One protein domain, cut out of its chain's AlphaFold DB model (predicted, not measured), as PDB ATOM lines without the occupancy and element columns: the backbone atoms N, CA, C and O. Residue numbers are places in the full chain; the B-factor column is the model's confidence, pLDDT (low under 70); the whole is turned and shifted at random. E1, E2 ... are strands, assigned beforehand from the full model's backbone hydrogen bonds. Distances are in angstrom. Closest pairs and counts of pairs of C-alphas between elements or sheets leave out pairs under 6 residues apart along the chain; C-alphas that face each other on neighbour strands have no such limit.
ATOM      1  N   SER A  46     -13.014  26.517 312.965       88.94
ATOM      2  CA  SER A  46     -13.680  27.808 313.134       88.94
ATOM      3  C   SER A  46     -14.927  27.869 312.263       88.94
ATOM      4  O   SER A  46     -15.030  27.155 311.261       88.94
ATOM      5  N   SER A  47     -15.908  28.680 312.651       92.44
ATOM      6  CA  SER A  47     -17.123  28.870 311.869       92.44
ATOM      7  C   SER A  47     -17.645  30.300 311.951       92.44
ATOM      8  O   SER A  47     -17.434  30.985 312.949       92.44
ATOM      9  N   LEU A  48     -18.336  30.730 310.899       94.62
ATOM     10  CA  LEU A  48     -19.051  31.998 310.810       94.62
ATOM     11  C   LEU A  48     -20.474  31.720 310.335       94.62
ATOM     12  O   LEU A  48     -20.656  31.269 309.207       94.62
ATOM     13  N   TYR A  49     -21.467  32.042 311.160       93.62
ATOM     14  CA  TYR A  49     -22.858  32.148 310.720       93.62
ATOM     15  C   TYR A  49     -23.169  33.594 310.342       93.62
ATOM     16  O   TYR A  49     -22.709  34.534 310.992       93.62
ATOM     17  N   ALA A  50     -24.008  33.808 309.333       89.50
ATOM     18  CA  ALA A  50     -24.469  35.154 308.989       89.50
ATOM     19  C   ALA A  50     -25.251  35.827 310.140       89.50
ATOM     20  O   ALA A  50     -25.265  37.053 310.243       89.50
ATOM     21  N   THR A  51     -25.842  35.042 311.046       87.56
ATOM     22  CA  THR A  51     -26.515  35.518 312.268       87.56
ATOM     23  C   THR A  51     -25.570  36.129 313.299       87.56
ATOM     24  O   THR A  51     -26.026  36.856 314.180       87.56
ATOM     25  N   SER A  52     -24.252  35.932 313.163       82.19
ATOM     26  CA  SER A  52     -23.255  36.640 313.974       82.19
ATOM     27  C   SER A  52     -23.327  38.166 313.793       82.19
ATOM     28  O   SER A  52     -22.891  38.914 314.668       82.19
ATOM     29  N   PHE A  53     -23.928  38.651 312.702       81.19
ATOM     30  CA  PHE A  53     -24.262  40.061 312.511       81.19
ATOM     31  C   PHE A  53     -25.657  40.345 313.071       81.19
ATOM     32  O   PHE A  53     -26.648  40.114 312.389       81.19
ATOM     33  N   THR A  54     -25.746  40.872 314.299       68.88
ATOM     34  CA  THR A  54     -26.985  40.952 315.107       68.88
ATOM     35  C   THR A  54     -28.090  41.880 314.587       68.88
ATOM     36  O   THR A  54     -29.213  41.794 315.091       68.88
ATOM     37  N   LYS A  55     -27.873  42.645 313.509       75.69
ATOM     38  CA  LYS A  55     -28.921  43.402 312.795       75.69
ATOM     39  C   LYS A  55     -28.669  43.413 311.289       75.69
ATOM     40  O   LYS A  55     -27.531  43.214 310.863       75.69
ATOM     41  N   SER A  56     -29.705  43.690 310.494       81.19
ATOM     42  CA  SER A  56     -29.515  43.941 309.066       81.19
ATOM     43  C   SER A  56     -28.608  45.160 308.873       81.19
ATOM     44  O   SER A  56     -28.784  46.175 309.549       81.19
ATOM     45  N   ALA A  57     -27.620  45.063 307.987       84.31
ATOM     46  CA  ALA A  57     -26.583  46.086 307.866       84.31
ATOM     47  C   ALA A  57     -26.064  46.235 306.434       84.31
ATOM     48  O   ALA A  57     -26.108  45.301 305.637       84.31
ATOM     49  N   THR A  58     -25.521  47.410 306.121       94.12
ATOM     50  CA  THR A  58     -24.671  47.625 304.943       94.12
ATOM     51  C   THR A  58     -23.268  47.938 305.435       94.12
ATOM     52  O   THR A  58     -23.044  48.973 306.057       94.12
ATOM     53  N   LEU A  59     -22.329  47.038 305.172       91.75
ATOM     54  CA  LEU A  59     -20.925  47.193 305.514       91.75
ATOM     55  C   LEU A  59     -20.250  48.067 304.452       91.75
ATOM     56  O   LEU A  59     -20.252  47.733 303.264       91.75
ATOM     57  N   THR A  60     -19.680  49.187 304.892       93.00
ATOM     58  CA  THR A  60     -18.902  50.136 304.073       93.00
ATOM     59  C   THR A  60     -17.415  50.148 304.442       93.00
ATOM     60  O   THR A  60     -16.656  50.958 303.921       93.00
ATOM     61  N   SER A  61     -17.004  49.271 305.354       89.31
ATOM     62  CA  SER A  61     -15.631  49.081 305.818       89.31
ATOM     63  C   SER A  61     -15.437  47.628 306.256       89.31
ATOM     64  O   SER A  61     -16.413  46.918 306.530       89.31
ATOM     65  N   ASN A  62     -14.182  47.190 306.357       92.19
ATOM     66  CA  ASN A  62     -13.842  45.852 306.838       92.19
ATOM     67  C   ASN A  62     -14.458  45.594 308.221       92.19
ATOM     68  O   ASN A  62     -14.396  46.448 309.105       92.19
ATOM     69  N   THR A  63     -15.063  44.422 308.402       87.75
ATOM     70  CA  THR A  63     -15.719  44.024 309.653       87.75
ATOM     71  C   THR A  63     -15.321  42.597 310.011       87.75
ATOM     72  O   THR A  63     -15.493  41.687 309.202       87.75
ATOM     73  N   THR A  64     -14.796  42.390 311.218       85.81
ATOM     74  CA  THR A  64     -14.366  41.070 311.702       85.81
ATOM     75  C   THR A  64     -15.457  40.418 312.549       85.81
ATOM     76  O   THR A  64     -16.054  41.064 313.408       85.81
ATOM     77  N   ALA A  65     -15.704  39.133 312.308       79.50
ATOM     78  CA  ALA A  65     -16.617  38.286 313.065       79.50
ATOM     79  C   ALA A  65     -15.923  36.941 313.341       79.50
ATOM     80  O   ALA A  65     -15.764  36.107 312.449       79.50
ATOM     81  N   GLY A  66     -15.459  36.751 314.580       84.00
ATOM     82  CA  GLY A  66     -14.613  35.609 314.939       84.00
ATOM     83  C   GLY A  66     -13.287  35.619 314.168       84.00
ATOM     84  O   GLY A  66     -12.622  36.647 314.092       84.00
ATOM     85  N   ASN A  67     -12.926  34.485 313.559       88.12
ATOM     86  CA  ASN A  67     -11.681  34.331 312.786       88.12
ATOM     87  C   ASN A  67     -11.808  34.770 311.313       88.12
ATOM     88  O   ASN A  67     -10.924  34.491 310.500       88.12
ATOM     89  N   TYR A  68     -12.914  35.426 310.959       93.75
ATOM     90  CA  TYR A  68     -13.236  35.821 309.594       93.75
ATOM     91  C   TYR A  68     -13.370  37.339 309.496       93.75
ATOM     92  O   TYR A  68     -13.983  37.980 310.348       93.75
ATOM     93  N   THR A  69     -12.861  37.915 308.413       93.94
ATOM     94  CA  THR A  69     -13.016  39.340 308.100       93.94
ATOM     95  C   THR A  69     -13.816  39.492 306.820       93.94
ATOM     96  O   THR A  69     -13.398  39.018 305.768       93.94
ATOM     97  N   VAL A  70     -14.946  40.188 306.887       95.19
ATOM     98  CA  VAL A  70     -15.715  40.607 305.713       95.19
ATOM     99  C   VAL A  70     -15.145  41.932 305.219       95.19
ATOM    100  O   VAL A  70     -15.185  42.933 305.933       95.19
ATOM    101  N   TYR A  71     -14.603  41.938 304.007       94.00
ATOM    102  CA  TYR A  71     -13.984  43.108 303.396       94.00
ATOM    103  C   TYR A  71     -15.014  43.925 302.625       94.00
ATOM    104  O   TYR A  71     -15.712  43.397 301.758       94.00
ATOM    105  N   ALA A  72     -15.084  45.222 302.902       93.75
ATOM    106  CA  ALA A  72     -15.982  46.149 302.225       93.75
ATOM    107  C   ALA A  72     -15.374  47.552 302.202       93.75
ATOM    108  O   ALA A  72     -14.601  47.916 303.084       93.75
ATOM    109  N   THR A  73     -15.765  48.349 301.213       93.31
ATOM    110  CA  THR A  73     -15.431  49.778 301.137       93.31
ATOM    111  C   THR A  73     -16.698  50.601 300.922       93.31
ATOM    112  O   THR A  73     -17.770  50.054 300.639       93.31
ATOM    113  N   SER A  74     -16.588  51.925 301.030       87.62
ATOM    114  CA  SER A  74     -17.683  52.858 300.734       87.62
ATOM    115  C   SER A  74     -18.233  52.684 299.311       87.62
ATOM    116  O   SER A  74     -19.436  52.846 299.103       87.62
ATOM    117  N   GLU A  75     -17.390  52.283 298.355       91.44
ATOM    118  CA  GLU A  75     -17.754  52.029 296.954       91.44
ATOM    119  C   GLU A  75     -18.182  50.577 296.690       91.44
ATOM    120  O   GLU A  75     -19.105  50.309 295.917       91.44
ATOM    121  N   LYS A  76     -17.520  49.609 297.332       95.31
ATOM    122  CA  LYS A  76     -17.744  48.169 297.147       95.31
ATOM    123  C   LYS A  76     -18.294  47.567 298.439       95.31
ATOM    124  O   LYS A  76     -17.613  46.849 299.167       95.31
ATOM    125  N   LYS A  77     -19.561  47.890 298.697       93.94
ATOM    126  CA  LYS A  77     -20.301  47.514 299.911       93.94
ATOM    127  C   LYS A  77     -20.649  46.021 299.946       93.94
ATOM    128  O   LYS A  77     -20.837  45.414 298.888       93.94
ATOM    129  N   VAL A  78     -20.798  45.480 301.156       96.06
ATOM    130  CA  VAL A  78     -21.373  44.151 301.453       96.06
ATOM    131  C   VAL A  78     -22.640  44.358 302.280       96.06
ATOM    132  O   VAL A  78     -22.658  45.207 303.164       96.06
ATOM    133  N   THR A  79     -23.713  43.623 302.004       95.88
ATOM    134  CA  THR A  79     -24.991  43.787 302.727       95.88
ATOM    135  C   THR A  79     -25.338  42.537 303.517       95.88
ATOM    136  O   THR A  79     -25.044  41.429 303.081       95.88
ATOM    137  N   ILE A  80     -25.974  42.712 304.673       95.75
ATOM    138  CA  ILE A  80     -26.463  41.640 305.539       95.75
ATOM    139  C   ILE A  80     -27.991  41.756 305.643       95.75
ATOM    140  O   ILE A  80     -28.490  42.308 306.622       95.75
ATOM    141  N   PRO A  81     -28.770  41.363 304.624       94.44
ATOM    142  CA  PRO A  81     -30.226  41.395 304.721       94.44
ATOM    143  C   PRO A  81     -30.756  40.290 305.647       94.44
ATOM    144  O   PRO A  81     -30.151  39.222 305.777       94.44
ATOM    145  N   SER A  82     -31.919  40.545 306.247       90.50
ATOM    146  CA  SER A  82     -32.726  39.501 306.885       90.50
ATOM    147  C   SER A  82     -33.426  38.640 305.833       90.50
ATOM    148  O   SER A  82     -33.698  39.099 304.722       90.50
ATOM    149  N   ILE A  83     -33.719  37.397 306.192       92.25
ATOM    150  CA  ILE A  83     -34.398  36.399 305.359       92.25
ATOM    151  C   ILE A  83     -35.388  35.596 306.206       92.25
ATOM    152  O   ILE A  83     -35.345  35.646 307.435       92.25
ATOM    153  N   ASN A  84     -36.237  34.803 305.551       90.94
ATOM    154  CA  ASN A  84     -36.955  33.737 306.244       90.94
ATOM    155  C   ASN A  84     -35.936  32.749 306.818       90.94
ATOM    156  O   ASN A  84     -35.027  32.323 306.103       90.94
ATOM    157  N   ALA A  85     -36.080  32.425 308.103       87.19
ATOM    158  CA  ALA A  85     -35.121  31.590 308.804       87.19
ATOM    159  C   ALA A  85     -34.995  30.207 308.150       87.19
ATOM    160  O   ALA A  85     -35.993  29.537 307.887       87.19
ATOM    161  N   VAL A  86     -33.757  29.783 307.912       87.19
ATOM    162  CA  VAL A  86     -33.406  28.446 307.423       87.19
ATOM    163  C   VAL A  86     -32.607  27.709 308.487       87.19
ATOM    164  O   VAL A  86     -31.854  28.326 309.235       87.19
ATOM    165  N   THR A  87     -32.740  26.389 308.573       87.56
ATOM    166  CA  THR A  87     -31.961  25.595 309.532       87.56
ATOM    167  C   THR A  87     -30.654  25.121 308.899       87.56
ATOM    168  O   THR A  87     -30.674  24.406 307.899       87.56
ATOM    169  N   ILE A  88     -29.516  25.482 309.493       85.19
ATOM    170  CA  ILE A  88     -28.177  25.024 309.091       85.19
ATOM    171  C   ILE A  88     -27.495  24.438 310.328       85.19
ATOM    172  O   ILE A  88     -27.355  25.127 311.330       85.19
ATOM    173  N   ASN A  89     -27.077  23.168 310.282       82.31
ATOM    174  CA  ASN A  89     -26.434  22.464 311.408       82.31
ATOM    175  C   ASN A  89     -27.212  22.541 312.741       82.31
ATOM    176  O   ASN A  89     -26.613  22.606 313.809       82.31
ATOM    177  N   SER A  90     -28.546  22.487 312.683       77.88
ATOM    178  CA  SER A  90     -29.456  22.651 313.835       77.88
ATOM    179  C   SER A  90     -29.533  24.072 314.417       77.88
ATOM    180  O   SER A  90     -30.184  24.270 315.439       77.88
ATOM    181  N   GLU A  91     -28.931  25.069 313.760       68.94
ATOM    182  CA  GLU A  91     -29.090  26.486 314.091       68.94
ATOM    183  C   GLU A  91     -30.070  27.177 313.137       68.94
ATOM    184  O   GLU A  91     -30.085  26.919 311.932       68.94
ATOM    185  N   SER A  92     -30.888  28.078 313.683       88.75
ATOM    186  CA  SER A  92     -31.790  28.932 312.908       88.75
ATOM    187  C   SER A  92     -31.022  30.130 312.347       88.75
ATOM    188  O   SER A  92     -30.541  30.976 313.102       88.75
ATOM    189  N   VAL A  93     -30.909  30.210 311.022       91.69
ATOM    190  CA  VAL A  93     -30.196  31.258 310.290       91.69
ATOM    191  C   VAL A  93     -31.198  32.167 309.589       91.69
ATOM    192  O   VAL A  93     -31.787  31.804 308.578       91.69
ATOM    193  N   ASP A  94     -31.381  33.371 310.128       93.00
ATOM    194  CA  ASP A  94     -32.346  34.381 309.663       93.00
ATOM    195  C   ASP A  94     -31.700  35.507 308.833       93.00
ATOM    196  O   ASP A  94     -32.317  36.544 308.572       93.00
ATOM    197  N   ARG A  95     -30.444  35.313 308.408       92.81
ATOM    198  CA  ARG A  95     -29.615  36.305 307.708       92.81
ATOM    199  C   ARG A  95     -28.695  35.675 306.671       92.81
ATOM    200  O   ARG A  95     -28.390  34.489 306.737       92.81
ATOM    201  N   LYS A  96     -28.185  36.504 305.755       95.44
ATOM    202  CA  LYS A  96     -27.125  36.129 304.802       95.44
ATOM    203  C   LYS A  96     -26.134  37.264 304.559       95.44
ATOM    204  O   LYS A  96     -26.515  38.426 304.593       95.44
ATOM    205  N   ILE A  97     -24.876  36.935 304.276       96.94
ATOM    206  CA  ILE A  97     -23.825  37.878 303.869       96.94
ATOM    207  C   ILE A  97     -23.840  37.978 302.342       96.94
ATOM    208  O   ILE A  97     -23.384  37.069 301.655       96.94
ATOM    209  N   ASN A  98     -24.370  39.066 301.791       95.81
ATOM    210  CA  ASN A  98     -24.446  39.298 300.350       95.81
ATOM    211  C   ASN A  98     -23.271  40.160 299.866       95.81
ATOM    212  O   ASN A  98     -23.211  41.366 300.131       95.81
ATOM    213  N   LEU A  99     -22.365  39.537 299.105       94.81
ATOM    214  CA  LEU A  99     -21.137  40.162 298.601       94.81
ATOM    215  C   LEU A  99     -21.387  41.226 297.517       94.81
ATOM    216  O   LEU A  99     -20.495  42.015 297.222       94.81
ATOM    217  N   GLY A 100     -22.579  41.287 296.915       85.69
ATOM    218  CA  GLY A 100     -23.000  42.408 296.063       85.69
ATOM    219  C   GLY A 100     -22.288  42.566 294.707       85.69
ATOM    220  O   GLY A 100     -22.579  43.518 293.987       85.69
ATOM    221  N   GLY A 101     -21.366  41.672 294.329       89.81
ATOM    222  CA  GLY A 101     -20.691  41.661 293.023       89.81
ATOM    223  C   GLY A 101     -19.326  40.971 293.072       89.81
ATOM    224  O   GLY A 101     -19.004  40.334 294.072       89.81
ATOM    225  N   GLY A 102     -18.522  41.119 292.012       91.50
ATOM    226  CA  GLY A 102     -17.139  40.629 291.994       91.50
ATOM    227  C   GLY A 102     -16.301  41.213 293.140       91.50
ATOM    228  O   GLY A 102     -16.418  42.407 293.449       91.50
ATOM    229  N   GLY A 103     -15.504  40.359 293.783       91.69
ATOM    230  CA  GLY A 103     -14.620  40.719 294.891       91.69
ATOM    231  C   GLY A 103     -13.153  40.806 294.492       91.69
ATOM    232  O   GLY A 103     -12.772  40.462 293.379       91.69
ATOM    233  N   SER A 104     -12.324  41.274 295.420       93.19
ATOM    234  CA  SER A 104     -10.868  41.251 295.305       93.19
ATOM    235  C   SER A 104     -10.280  40.833 296.646       93.19
ATOM    236  O   SER A 104     -10.529  41.500 297.654       93.19
ATOM    237  N   ALA A 105      -9.477  39.766 296.635       91.06
ATOM    238  CA  ALA A 105      -8.803  39.207 297.805       91.06
ATOM    239  C   ALA A 105      -8.131  40.303 298.647       91.06
ATOM    240  O   ALA A 105      -7.380  41.127 298.124       91.06
ATOM    241  N   GLY A 106      -8.476  40.356 299.936       86.94
ATOM    242  CA  GLY A 106      -7.947  41.326 300.899       86.94
ATOM    243  C   GLY A 106      -8.351  42.789 300.691       86.94
ATOM    244  O   GLY A 106      -7.913  43.626 301.473       86.94
ATOM    245  N   LYS A 107      -9.171  43.118 299.682       91.38
ATOM    246  CA  LYS A 107      -9.528  44.510 299.345       91.38
ATOM    247  C   LYS A 107     -11.012  44.813 299.549       91.38
ATOM    248  O   LYS A 107     -11.340  45.750 300.265       91.38
ATOM    249  N   TYR A 108     -11.914  44.055 298.922       94.31
ATOM    250  CA  TYR A 108     -13.362  44.297 299.013       94.31
ATOM    251  C   TYR A 108     -14.196  43.096 298.554       94.31
ATOM    252  O   TYR A 108     -13.757  42.298 297.726       94.31
ATOM    253  N   ARG A 109     -15.440  43.014 299.046       95.06
ATOM    254  CA  ARG A 109     -16.457  42.002 298.700       95.06
ATOM    255  C   ARG A 109     -15.930  40.565 298.773       95.06
ATOM    256  O   ARG A 109     -16.246  39.723 297.936       95.06
ATOM    257  N   CYS A 110     -15.120  40.297 299.789       96.06
ATOM    258  CA  CYS A 110     -14.567  38.980 300.077       96.06
ATOM    259  C   CYS A 110     -14.586  38.703 301.582       96.06
ATOM    260  O   CYS A 110     -14.654  39.633 302.385       96.06
ATOM    261  N   ILE A 111     -14.489  37.433 301.965       97.12
ATOM    262  CA  ILE A 111     -14.364  37.005 303.360       97.12
ATOM    263  C   ILE A 111     -12.995  36.356 303.539       97.12
ATOM    264  O   ILE A 111     -12.731  35.315 302.942       97.12
ATOM    265  N   GLY A 112     -12.119  36.987 304.317       95.12
ATOM    266  CA  GLY A 112     -10.764  36.506 304.584       95.12
ATOM    267  C   GLY A 112     -10.660  35.719 305.884       95.12
ATOM    268  O   GLY A 112     -11.301  36.073 306.870       95.12
ATOM    269  N   PHE A 113      -9.828  34.683 305.891       95.50
ATOM    270  CA  PHE A 113      -9.480  33.875 307.062       95.50
ATOM    271  C   PHE A 113      -8.036  33.362 306.931       95.50
ATOM    272  O   PHE A 113      -7.490  33.307 305.829       95.50
ATOM    273  N   THR A 114      -7.395  33.009 308.046       93.44
ATOM    274  CA  THR A 114      -6.016  32.481 308.055       93.44
ATOM    275  C   THR A 114      -6.025  31.059 308.587       93.44
ATOM    276  O   THR A 114      -6.642  30.814 309.619       93.44
ATOM    277  N   THR A 115      -5.338  30.125 307.931       85.81
ATOM    278  CA  THR A 115      -5.168  28.741 308.403       85.81
ATOM    279  C   THR A 115      -3.719  28.479 308.798       85.81
ATOM    280  O   THR A 115      -2.788  29.014 308.194       85.81
ATOM    281  N   GLY A 116      -3.516  27.653 309.827       79.00
ATOM    282  CA  GLY A 116      -2.185  27.259 310.308       79.00
ATOM    283  C   GLY A 116      -1.563  26.077 309.560       79.00
ATOM    284  O   GLY A 116      -0.456  25.667 309.887       79.00
ATOM    285  N   GLY A 117      -2.266  25.521 308.574       82.62
ATOM    286  CA  GLY A 117      -1.864  24.342 307.811       82.62
ATOM    287  C   GLY A 117      -2.888  24.022 306.725       82.62
ATOM    288  O   GLY A 117      -3.709  24.879 306.374       82.62
ATOM    289  N   ALA A 118      -2.855  22.783 306.222       87.44
ATOM    290  CA  ALA A 118      -3.919  22.265 305.370       87.44
ATOM    291  C   ALA A 118      -5.281  22.445 306.062       87.44
ATOM    292  O   ALA A 118      -5.358  22.442 307.288       87.44
ATOM    293  N   ALA A 119      -6.358  22.641 305.310       89.88
ATOM    294  CA  ALA A 119      -7.695  22.818 305.861       89.88
ATOM    295  C   ALA A 119      -8.780  22.442 304.853       89.88
ATOM    296  O   ALA A 119      -8.577  22.485 303.646       89.88
ATOM    297  N   THR A 120      -9.963  22.110 305.350       93.31
ATOM    298  CA  THR A 120     -11.184  21.974 304.558       93.31
ATOM    299  C   THR A 120     -12.125  23.119 304.908       93.31
ATOM    300  O   THR A 120     -12.437  23.340 306.080       93.31
ATOM    301  N   VAL A 121     -12.591  23.852 303.902       94.75
ATOM    302  CA  VAL A 121     -13.499  24.992 304.054       94.75
ATOM    303  C   VAL A 121     -14.853  24.618 303.474       94.75
ATOM    304  O   VAL A 121     -14.983  24.432 302.272       94.75
ATOM    305  N   THR A 122     -15.866  24.497 304.325       95.12
ATOM    306  CA  THR A 122     -17.255  24.231 303.935       95.12
ATOM    307  C   THR A 122     -18.055  25.528 303.977       95.12
ATOM    308  O   THR A 122     -17.954  26.274 304.948       95.12
ATOM    309  N   VAL A 123     -18.840  25.816 302.942       97.44
ATOM    310  CA  VAL A 123     -19.594  27.066 302.792       97.44
ATOM    311  C   VAL A 123     -21.019  26.766 302.344       97.44
ATOM    312  O   VAL A 123     -21.213  26.135 301.311       97.44
ATOM    313  N   ASN A 124     -22.018  27.263 303.070       97.38
ATOM    314  CA  ASN A 124     -23.399  27.304 302.587       97.38
ATOM    315  C   ASN A 124     -23.635  28.632 301.869       97.38
ATOM    316  O   ASN A 124     -23.541  29.695 302.493       97.38
ATOM    317  N   ALA A 125     -23.922  28.582 300.568       96.38
ATOM    318  CA  ALA A 125     -24.083  29.771 299.732       96.38
ATOM    319  C   ALA A 125     -25.144  29.596 298.634       96.38
ATOM    320  O   ALA A 125     -25.491  28.473 298.268       96.38
ATOM    321  N   ASP A 126     -25.634  30.715 298.093       94.69
ATOM    322  CA  ASP A 126     -26.506  30.772 296.911       94.69
ATOM    323  C   ASP A 126     -26.077  31.861 295.909       94.69
ATOM    324  O   ASP A 126     -25.331  32.795 296.228       94.69
ATOM    325  N   GLY A 127     -26.554  31.743 294.670       91.56
ATOM    326  CA  GLY A 127     -26.423  32.758 293.622       91.56
ATOM    327  C   GLY A 127     -27.089  32.306 292.319       91.56
ATOM    328  O   GLY A 127     -27.377  31.137 292.148       91.56
ATOM    329  N   ALA A 128     -27.376  33.207 291.378       87.19
ATOM    330  CA  ALA A 128     -27.949  32.775 290.096       87.19
ATOM    331  C   ALA A 128     -27.018  31.794 289.347       87.19
ATOM    332  O   ALA A 128     -25.803  31.848 289.532       87.19
ATOM    333  N   SER A 129     -27.591  30.959 288.470       83.00
ATOM    334  CA  SER A 129     -26.826  30.072 287.576       83.00
ATOM    335  C   SER A 129     -25.752  30.856 286.812       83.00
ATOM    336  O   SER A 129     -25.983  32.009 286.433       83.00
ATOM    337  N   GLY A 130     -24.578  30.259 286.597       83.75
ATOM    338  CA  GLY A 130     -23.433  30.922 285.967       83.75
ATOM    339  C   GLY A 130     -22.624  31.842 286.894       83.75
ATOM    340  O   GLY A 130     -21.725  32.541 286.422       83.75
ATOM    341  N   ARG A 131     -22.905  31.876 288.206       91.56
ATOM    342  CA  ARG A 131     -22.086  32.591 289.208       91.56
ATOM    343  C   ARG A 131     -21.168  31.619 289.940       91.56
ATOM    344  O   ARG A 131     -21.544  30.485 290.193       91.56
ATOM    345  N   TYR A 132     -19.973  32.075 290.321       93.12
ATOM    346  CA  TYR A 132     -18.966  31.211 290.942       93.12
ATOM    347  C   TYR A 132     -18.464  31.769 292.272       93.12
ATOM    348  O   TYR A 132     -18.020  32.918 292.345       93.12
ATOM    349  N   LEU A 133     -18.496  30.925 293.306       96.31
ATOM    350  CA  LEU A 133     -17.805  31.156 294.570       96.31
ATOM    351  C   LEU A 133     -16.378  30.621 294.443       96.31
ATOM    352  O   LEU A 133     -16.181  29.431 294.201       96.31
ATOM    353  N   ALA A 134     -15.396  31.499 294.602       95.69
ATOM    354  CA  ALA A 134     -13.980  31.188 294.475       95.69
ATOM    355  C   ALA A 134     -13.268  31.224 295.830       95.69
ATOM    356  O   ALA A 134     -13.536  32.102 296.657       95.69
ATOM    357  N   LEU A 135     -12.326  30.296 296.013       97.44
ATOM    358  CA  LEU A 135     -11.299  30.345 297.048       97.44
ATOM    359  C   LEU A 135     -10.006  30.886 296.426       97.44
ATOM    360  O   LEU A 135      -9.482  30.298 295.480       97.44
ATOM    361  N   CYS A 136      -9.473  31.974 296.976       94.19
ATOM    362  CA  CYS A 136      -8.215  32.582 296.543       94.19
ATOM    363  C   CYS A 136      -7.181  32.596 297.677       94.19
ATOM    364  O   CYS A 136      -7.546  32.665 298.851       94.19
ATOM    365  N   ASN A 137      -5.893  32.564 297.332       91.25
ATOM    366  CA  ASN A 137      -4.788  32.758 298.282       91.25
ATOM    367  C   ASN A 137      -4.515  34.257 298.555       91.25
ATOM    368  O   ASN A 137      -5.223  35.141 298.062       91.25
ATOM    369  N   SER A 138      -3.456  34.555 299.315       87.31
ATOM    370  CA  SER A 138      -3.052  35.922 299.666       87.31
ATOM    371  C   SER A 138      -2.626  36.800 298.485       87.31
ATOM    372  O   SER A 138      -2.786  38.016 298.571       87.31
ATOM    373  N   SER A 139      -2.145  36.220 297.380       82.88
ATOM    374  CA  SER A 139      -1.817  36.963 296.151       82.88
ATOM    375  C   SER A 139      -3.043  37.251 295.279       82.88
ATOM    376  O   SER A 139      -2.928  37.922 294.256       82.88
ATOM    377  N   GLY A 140      -4.222  36.751 295.661       82.00
ATOM    378  CA  GLY A 140      -5.449  36.854 294.874       82.00
ATOM    379  C   GLY A 140      -5.572  35.810 293.766       82.00
ATOM    380  O   GLY A 140      -6.527  35.869 292.992       82.00
ATOM    381  N   SER A 141      -4.663  34.833 293.707       88.69
ATOM    382  CA  SER A 141      -4.741  33.721 292.762       88.69
ATOM    383  C   SER A 141      -5.866  32.772 293.165       88.69
ATOM    384  O   SER A 141      -5.928  32.320 294.312       88.69
ATOM    385  N   GLN A 142      -6.748  32.459 292.217       94.19
ATOM    386  CA  GLN A 142      -7.835  31.507 292.421       94.19
ATOM    387  C   GLN A 142      -7.276  30.083 292.518       94.19
ATOM    388  O   GLN A 142      -6.612  29.614 291.597       94.19
ATOM    389  N   LEU A 143      -7.584  29.397 293.616       90.44
ATOM    390  CA  LEU A 143      -7.172  28.015 293.873       90.44
ATOM    391  C   LEU A 143      -8.241  27.012 293.430       90.44
ATOM    392  O   LEU A 143      -7.918  25.959 292.895       90.44
ATOM    393  N   ASP A 144      -9.512  27.350 293.643       95.00
ATOM    394  CA  ASP A 144     -10.673  26.547 293.248       95.00
ATOM    395  C   ASP A 144     -11.902  27.468 293.117       95.00
ATOM    396  O   ASP A 144     -11.952  28.549 293.717       95.00
ATOM    397  N   LYS A 145     -12.896  27.061 292.326       94.06
ATOM    398  CA  LYS A 145     -14.188  27.745 292.198       94.06
ATOM    399  C   LYS A 145     -15.325  26.740 292.040       94.06
ATOM    400  O   LYS A 145     -15.173  25.725 291.365       94.06
ATOM    401  N   LYS A 146     -16.485  27.048 292.616       93.75
ATOM    402  CA  LYS A 146     -17.712  26.243 292.500       93.75
ATOM    403  C   LYS A 146     -18.843  27.095 291.942       93.75
ATOM    404  O   LYS A 146     -19.007  28.240 292.364       93.75
ATOM    405  N   GLU A 147     -19.589  26.554 290.984       94.12
ATOM    406  CA  GLU A 147     -20.778  27.221 290.450       94.12
ATOM    407  C   GLU A 147     -21.901  27.194 291.486       94.12
ATOM    408  O   GLU A 147     -22.141  26.162 292.115       94.12
ATOM    409  N   THR A 148     -22.566  28.326 291.687       92.44
ATOM    410  CA  THR A 148     -23.705  28.432 292.594       92.44
ATOM    411  C   THR A 148     -25.026  28.192 291.870       92.44
ATOM    412  O   THR A 148     -25.115  28.234 290.644       92.44
ATOM    413  N   SER A 149     -26.073  27.926 292.648       87.25
ATOM    414  CA  SER A 149     -27.439  27.774 292.157       87.25
ATOM    415  C   SER A 149     -28.384  28.696 292.923       87.25
ATOM    416  O   SER A 149     -28.050  29.228 293.990       87.25
ATOM    417  N   SER A 150     -29.576  28.916 292.358       87.56
ATOM    418  CA  SER A 150     -30.582  29.823 292.924       87.56
ATOM    419  C   SER A 150     -31.090  29.385 294.302       87.56
ATOM    420  O   SER A 150     -31.735  30.177 294.985       87.56
ATOM    421  N   SER A 151     -30.787  28.150 294.713       86.94
ATOM    422  CA  SER A 151     -31.088  27.591 296.030       86.94
ATOM    423  C   SER A 151     -29.807  27.395 296.840       86.94
ATOM    424  O   SER A 151     -28.760  27.035 296.299       86.94
ATOM    425  N   MET A 152     -29.890  27.594 298.158       93.06
ATOM    426  CA  MET A 152     -28.743  27.417 299.051       93.06
ATOM    427  C   MET A 152     -28.176  25.998 298.942       93.06
ATOM    428  O   MET A 152     -28.875  25.018 299.186       93.06
ATOM    429  N   SER A 153     -26.890  25.911 298.621       91.38
ATOM    430  CA  SER A 153     -26.143  24.662 298.476       91.38
ATOM    431  C   SER A 153     -24.896  24.681 299.365       91.38
ATOM    432  O   SER A 153     -24.426  25.747 299.772       91.38
ATOM    433  N   THR A 154     -24.365  23.500 299.681       94.12
ATOM    434  CA  THR A 154     -23.115  23.348 300.441       94.12
ATOM    435  C   THR A 154     -21.950  23.140 299.478       94.12
ATOM    436  O   THR A 154     -21.984  22.238 298.646       94.12
ATOM    437  N   PHE A 155     -20.901  23.940 299.624       93.12
ATOM    438  CA  PHE A 155     -19.664  23.859 298.853       93.12
ATOM    439  C   PHE A 155     -18.500  23.516 299.772       93.12
ATOM    440  O   PHE A 155     -18.440  24.006 300.897       93.12
ATOM    441  N   THR A 156     -17.546  22.730 299.282       93.38
ATOM    442  CA  THR A 156     -16.329  22.392 300.024       93.38
ATOM    443  C   THR A 156     -15.101  22.734 299.191       93.38
ATOM    444  O   THR A 156     -15.041  22.409 298.005       93.38
ATOM    445  N   PHE A 157     -14.128  23.384 299.825       95.19
ATOM    446  CA  PHE A 157     -12.823  23.721 299.269       95.19
ATOM    447  C   PHE A 157     -11.716  23.111 300.127       95.19
ATOM    448  O   PHE A 157     -11.858  23.012 301.347       95.19
ATOM    449  N   SER A 158     -10.594  22.775 299.499       91.25
ATOM    450  CA  SER A 158      -9.407  22.268 300.185       91.25
ATOM    451  C   SER A 158      -8.284  23.299 300.145       91.25
ATOM    452  O   SER A 158      -8.022  23.925 299.122       91.25
ATOM    453  N   ILE A 159      -7.609  23.452 301.273       91.19
ATOM    454  CA  ILE A 159      -6.408  24.251 301.474       91.19
ATOM    455  C   ILE A 159      -5.285  23.271 301.788       91.19
ATOM    456  O   ILE A 159      -5.432  22.422 302.664       91.19
ATOM    457  N   SER A 160      -4.168  23.373 301.080       85.56
ATOM    458  CA  SER A 160      -3.040  22.445 301.215       85.56
ATOM    459  C   SER A 160      -1.968  22.925 302.192       85.56
ATOM    460  O   SER A 160      -1.214  22.106 302.713       85.56
ATOM    461  N   SER A 161      -1.895  24.227 302.473       82.06
ATOM    462  CA  SER A 161      -0.831  24.816 303.289       82.06
ATOM    463  C   SER A 161      -1.337  25.936 304.190       82.06
ATOM    464  O   SER A 161      -2.386  26.534 303.950       82.06
ATOM    465  N   ALA A 162      -0.556  26.256 305.221       89.12
ATOM    466  CA  ALA A 162      -0.801  27.434 306.040       89.12
ATOM    467  C   ALA A 162      -0.816  28.699 305.171       89.12
ATOM    468  O   ALA A 162      -0.064  28.801 304.199       89.12
ATOM    469  N   GLY A 163      -1.666  29.660 305.512       89.94
ATOM    470  CA  GLY A 163      -1.755  30.901 304.758       89.94
ATOM    471  C   GLY A 163      -3.031  31.681 305.015       89.94
ATOM    472  O   GLY A 163      -3.935  31.253 305.730       89.94
ATOM    473  N   THR A 164      -3.093  32.863 304.415       93.81
ATOM    474  CA  THR A 164      -4.312  33.663 304.336       93.81
ATOM    475  C   THR A 164      -5.075  33.296 303.066       93.81
ATOM    476  O   THR A 164      -4.494  33.275 301.980       93.81
ATOM    477  N   TYR A 165      -6.382  33.095 303.204       96.19
ATOM    478  CA  TYR A 165      -7.282  32.743 302.114       96.19
ATOM    479  C   TYR A 165      -8.529  33.621 302.115       96.19
ATOM    480  O   TYR A 165      -8.923  34.169 303.148       96.19
ATOM    481  N   TYR A 166      -9.157  33.742 300.949       97.38
ATOM    482  CA  TYR A 166     -10.327  34.584 300.733       97.38
ATOM    483  C   TYR A 166     -11.410  33.839 299.961       97.38
ATOM    484  O   TYR A 166     -11.143  33.274 298.903       97.38
ATOM    485  N   LEU A 167     -12.642  33.894 300.462       97.62
ATOM    486  CA  LEU A 167     -13.843  33.518 299.717       97.62
ATOM    487  C   LEU A 167     -14.411  34.757 299.026       97.62
ATOM    488  O   LEU A 167     -14.676  35.768 299.682       97.62
ATOM    489  N   MET A 168     -14.603  34.698 297.711       94.62
ATOM    490  CA  MET A 168     -15.119  35.823 296.927       94.62
ATOM    491  C   MET A 168     -15.925  35.366 295.716       94.62
ATOM    492  O   MET A 168     -15.782  34.245 295.240       94.62
ATOM    493  N   SER A 169     -16.771  36.256 295.200       89.88
ATOM    494  CA  SER A 169     -17.400  36.055 293.896       89.88
ATOM    495  C   SER A 169     -16.476  36.506 292.768       89.88
ATOM    496  O   SER A 169     -15.831  37.552 292.878       89.88
ATOM    497  N   THR A 170     -16.467  35.768 291.658       84.25
ATOM    498  CA  THR A 170     -15.676  36.099 290.462       84.25
ATOM    499  C   THR A 170     -16.306  37.173 289.570       84.25
ATOM    500  O   THR A 170     -15.626  37.694 288.692       84.25
ATOM    501  N   GLY A 171     -17.575  37.558 289.777       73.25
ATOM    502  CA  GLY A 171     -18.197  38.573 288.911       73.25
ATOM    503  C   GLY A 171     -19.615  39.038 289.243       73.25
ATOM    504  O   GLY A 171     -20.069  40.032 288.684       73.25
ATOM    505  N   SER A 172     -20.351  38.383 290.144       78.50
ATOM    506  CA  SER A 172     -21.768  38.713 290.409       78.50
ATOM    507  C   SER A 172     -22.206  38.388 291.840       78.50
ATOM    508  O   SER A 172     -21.528  37.657 292.544       78.50
ATOM    509  N   ALA A 173     -23.324  38.932 292.320       83.81
ATOM    510  CA  ALA A 173     -23.716  38.785 293.727       83.81
ATOM    511  C   ALA A 173     -23.881  37.308 294.162       83.81
ATOM    512  O   ALA A 173     -24.597  36.544 293.514       83.81
ATOM    513  N   ILE A 174     -23.234  36.930 295.267       94.25
ATOM    514  CA  ILE A 174     -23.354  35.627 295.941       94.25
ATOM    515  C   ILE A 174     -23.694  35.901 297.402       94.25
ATOM    516  O   ILE A 174     -23.126  36.827 297.998       94.25
ATOM    517  N   SER A 175     -24.605  35.108 297.965       95.50
ATOM    518  CA  SER A 175     -24.942  35.174 299.387       95.50
ATOM    519  C   SER A 175     -24.331  34.001 300.141       95.50
ATOM    520  O   SER A 175     -24.419  32.866 299.687       95.50
ATOM    521  N   ILE A 176     -23.748  34.267 301.307       97.19
ATOM    522  CA  ILE A 176     -23.140  33.263 302.189       97.19
ATOM    523  C   ILE A 176     -23.909  33.221 303.510       97.19
ATOM    524  O   ILE A 176     -24.145  34.256 304.132       97.19
ATOM    525  N   TYR A 177     -24.282  32.024 303.946       96.81
ATOM    526  CA  TYR A 177     -25.085  31.780 305.148       96.81
ATOM    527  C   TYR A 177     -24.235  31.246 306.298       96.81
ATOM    528  O   TYR A 177     -24.423  31.627 307.455       96.81
ATOM    529  N   TYR A 178     -23.283  30.378 305.962       96.88
ATOM    530  CA  TYR A 178     -22.408  29.712 306.912       96.88
ATOM    531  C   TYR A 178     -21.056  29.408 306.268       96.88
ATOM    532  O   TYR A 178     -20.998  29.025 305.099       96.88
ATOM    533  N   ILE A 179     -19.978  29.561 307.033       97.00
ATOM    534  CA  ILE A 179     -18.633  29.097 306.688       97.00
ATOM    535  C   ILE A 179     -18.116  28.252 307.848       97.00
ATOM    536  O   ILE A 179     -18.222  28.662 308.999       97.00
ATOM    537  N   LYS A 180     -17.487  27.120 307.545       94.56
ATOM    538  CA  LYS A 180     -16.685  26.313 308.466       94.56
ATOM    539  C   LYS A 180     -15.309  26.108 307.868       94.56
ATOM    540  O   LYS A 180     -15.204  25.556 306.783       94.56
ATOM    541  N   CYS A 181     -14.256  26.487 308.574       91.81
ATOM    542  CA  CYS A 181     -12.891  26.110 308.223       91.81
ATOM    543  C   CYS A 181     -12.389  25.102 309.254       91.81
ATOM    544  O   CYS A 181     -12.363  25.413 310.442       91.81
ATOM    545  N   ALA A 182     -11.996  23.912 308.813       85.12
ATOM    546  CA  ALA A 182     -11.430  22.858 309.647       85.12
ATOM    547  C   ALA A 182      -9.997  22.566 309.191       85.12
ATOM    548  O   ALA A 182      -9.807  22.014 308.110       85.12
ATOM    549  N   ALA A 183      -8.993  22.958 309.977       76.06
ATOM    550  CA  ALA A 183      -7.595  22.636 309.689       76.06
ATOM    551  C   ALA A 183      -7.380  21.108 309.710       76.06
ATOM    552  O   ALA A 183      -7.825  20.429 310.633       76.06
ATOM    553  N   GLY A 184      -6.759  20.569 308.660       57.53
ATOM    554  CA  GLY A 184      -6.514  19.151 308.428       57.53
ATOM    555  C   GLY A 184      -5.070  18.744 308.723       57.53
ATOM    556  O   GLY A 184      -4.124  19.486 308.467       57.53
TER     557      GLY A 184
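What this domain is: This is residues 46 to 184 of the 984 residues of the protein "Amb_all domain-containing protein" of Treponema sp (UniProt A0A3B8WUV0). Two strongly twisted sheets lie face to face as a sandwich, six strands E3, E4, E8, E13, E10, E11 in one and four strands E1, E14, E9, E12 in the other. At one end of this sandwich lie two small strand pairs, E2 with E5 and the hairpin E6 and E7, with a corner where E5 runs on into E6 at 76 degrees. The printed part has 139 residues, with no named helix and E1 to E14 in numerical order along the chain; it is all strand, with antiparallel pairing in each sheet. It is compact, with a radius of gyration of the C-alphas of 13.5 A and spans of 37 by 36 by 30 A.

How they stand to each other: Start at E1, residues 46 to 49; the next strands across its sheet are E14, residues 175 to 183, E9, residues 119 to 126, and E12, residues 153 to 159. Look for N 48 and O 179 at 2.8 A between E1 and E14, N 122 and O 180 at 2.8 A between E14 and E9, and N 121 and O 157 at 2.8 A between E9 and E12. E2, residues 57 to 59, is the antiparallel neighbour of E5, residues 78 to 80, with N 59 and O 78 at 2.7 A. Next, E3, residues 63 to 65, and E4, residues 68 to 71, form a hairpin with N 63 and O 70 at 2.9 A. E4 is beside E8, residues 110 to 115, with N 69 and O 112 at 2.9 A. E6, residues 82 to 88, and E7, residues 91 to 95, form a hairpin with N 86 and O 93 at 2.9 A. The closest C-alphas of E7 and E14 are Arg 95 and Tyr 177, 6.9 A apart. E8 is beside E13, residues 163 to 169, with N 113 and O 165 at 2.9 A. E13 is beside E10, residues 132 to 137, with N 136 and O 166 at 2.9 A, and E10 forms a hairpin with E11, residues 142 to 147, with N 133 and O 146 at 2.9 A. The parts of the two sandwich sheets that face each other are 9.4 A apart centre to centre, and the best planes of these parts are 8 degrees apart.

Where its parts are: Find C-alpha 46 at (-13.680, 27.808, 313.134), where E1 begins. E9 runs 22.3 A, E12 20.0 A and E13 19.7 A. E14 runs 23.8 A from C-alpha 175 to C-alpha 183 at (-7.595, 22.636, 309.689), and bends by 55 degrees at residue 178.

The domain as a whole: The farthest C-alphas, of Asn 84 and Ser 161, are 37.3 A apart. The link E7 to E8 is long, and its residues 97 to 98 pair antiparallel with 175 to 176 of E14. The printed part has no cut; pLDDT is under 70 at residues 54, 91 and 184.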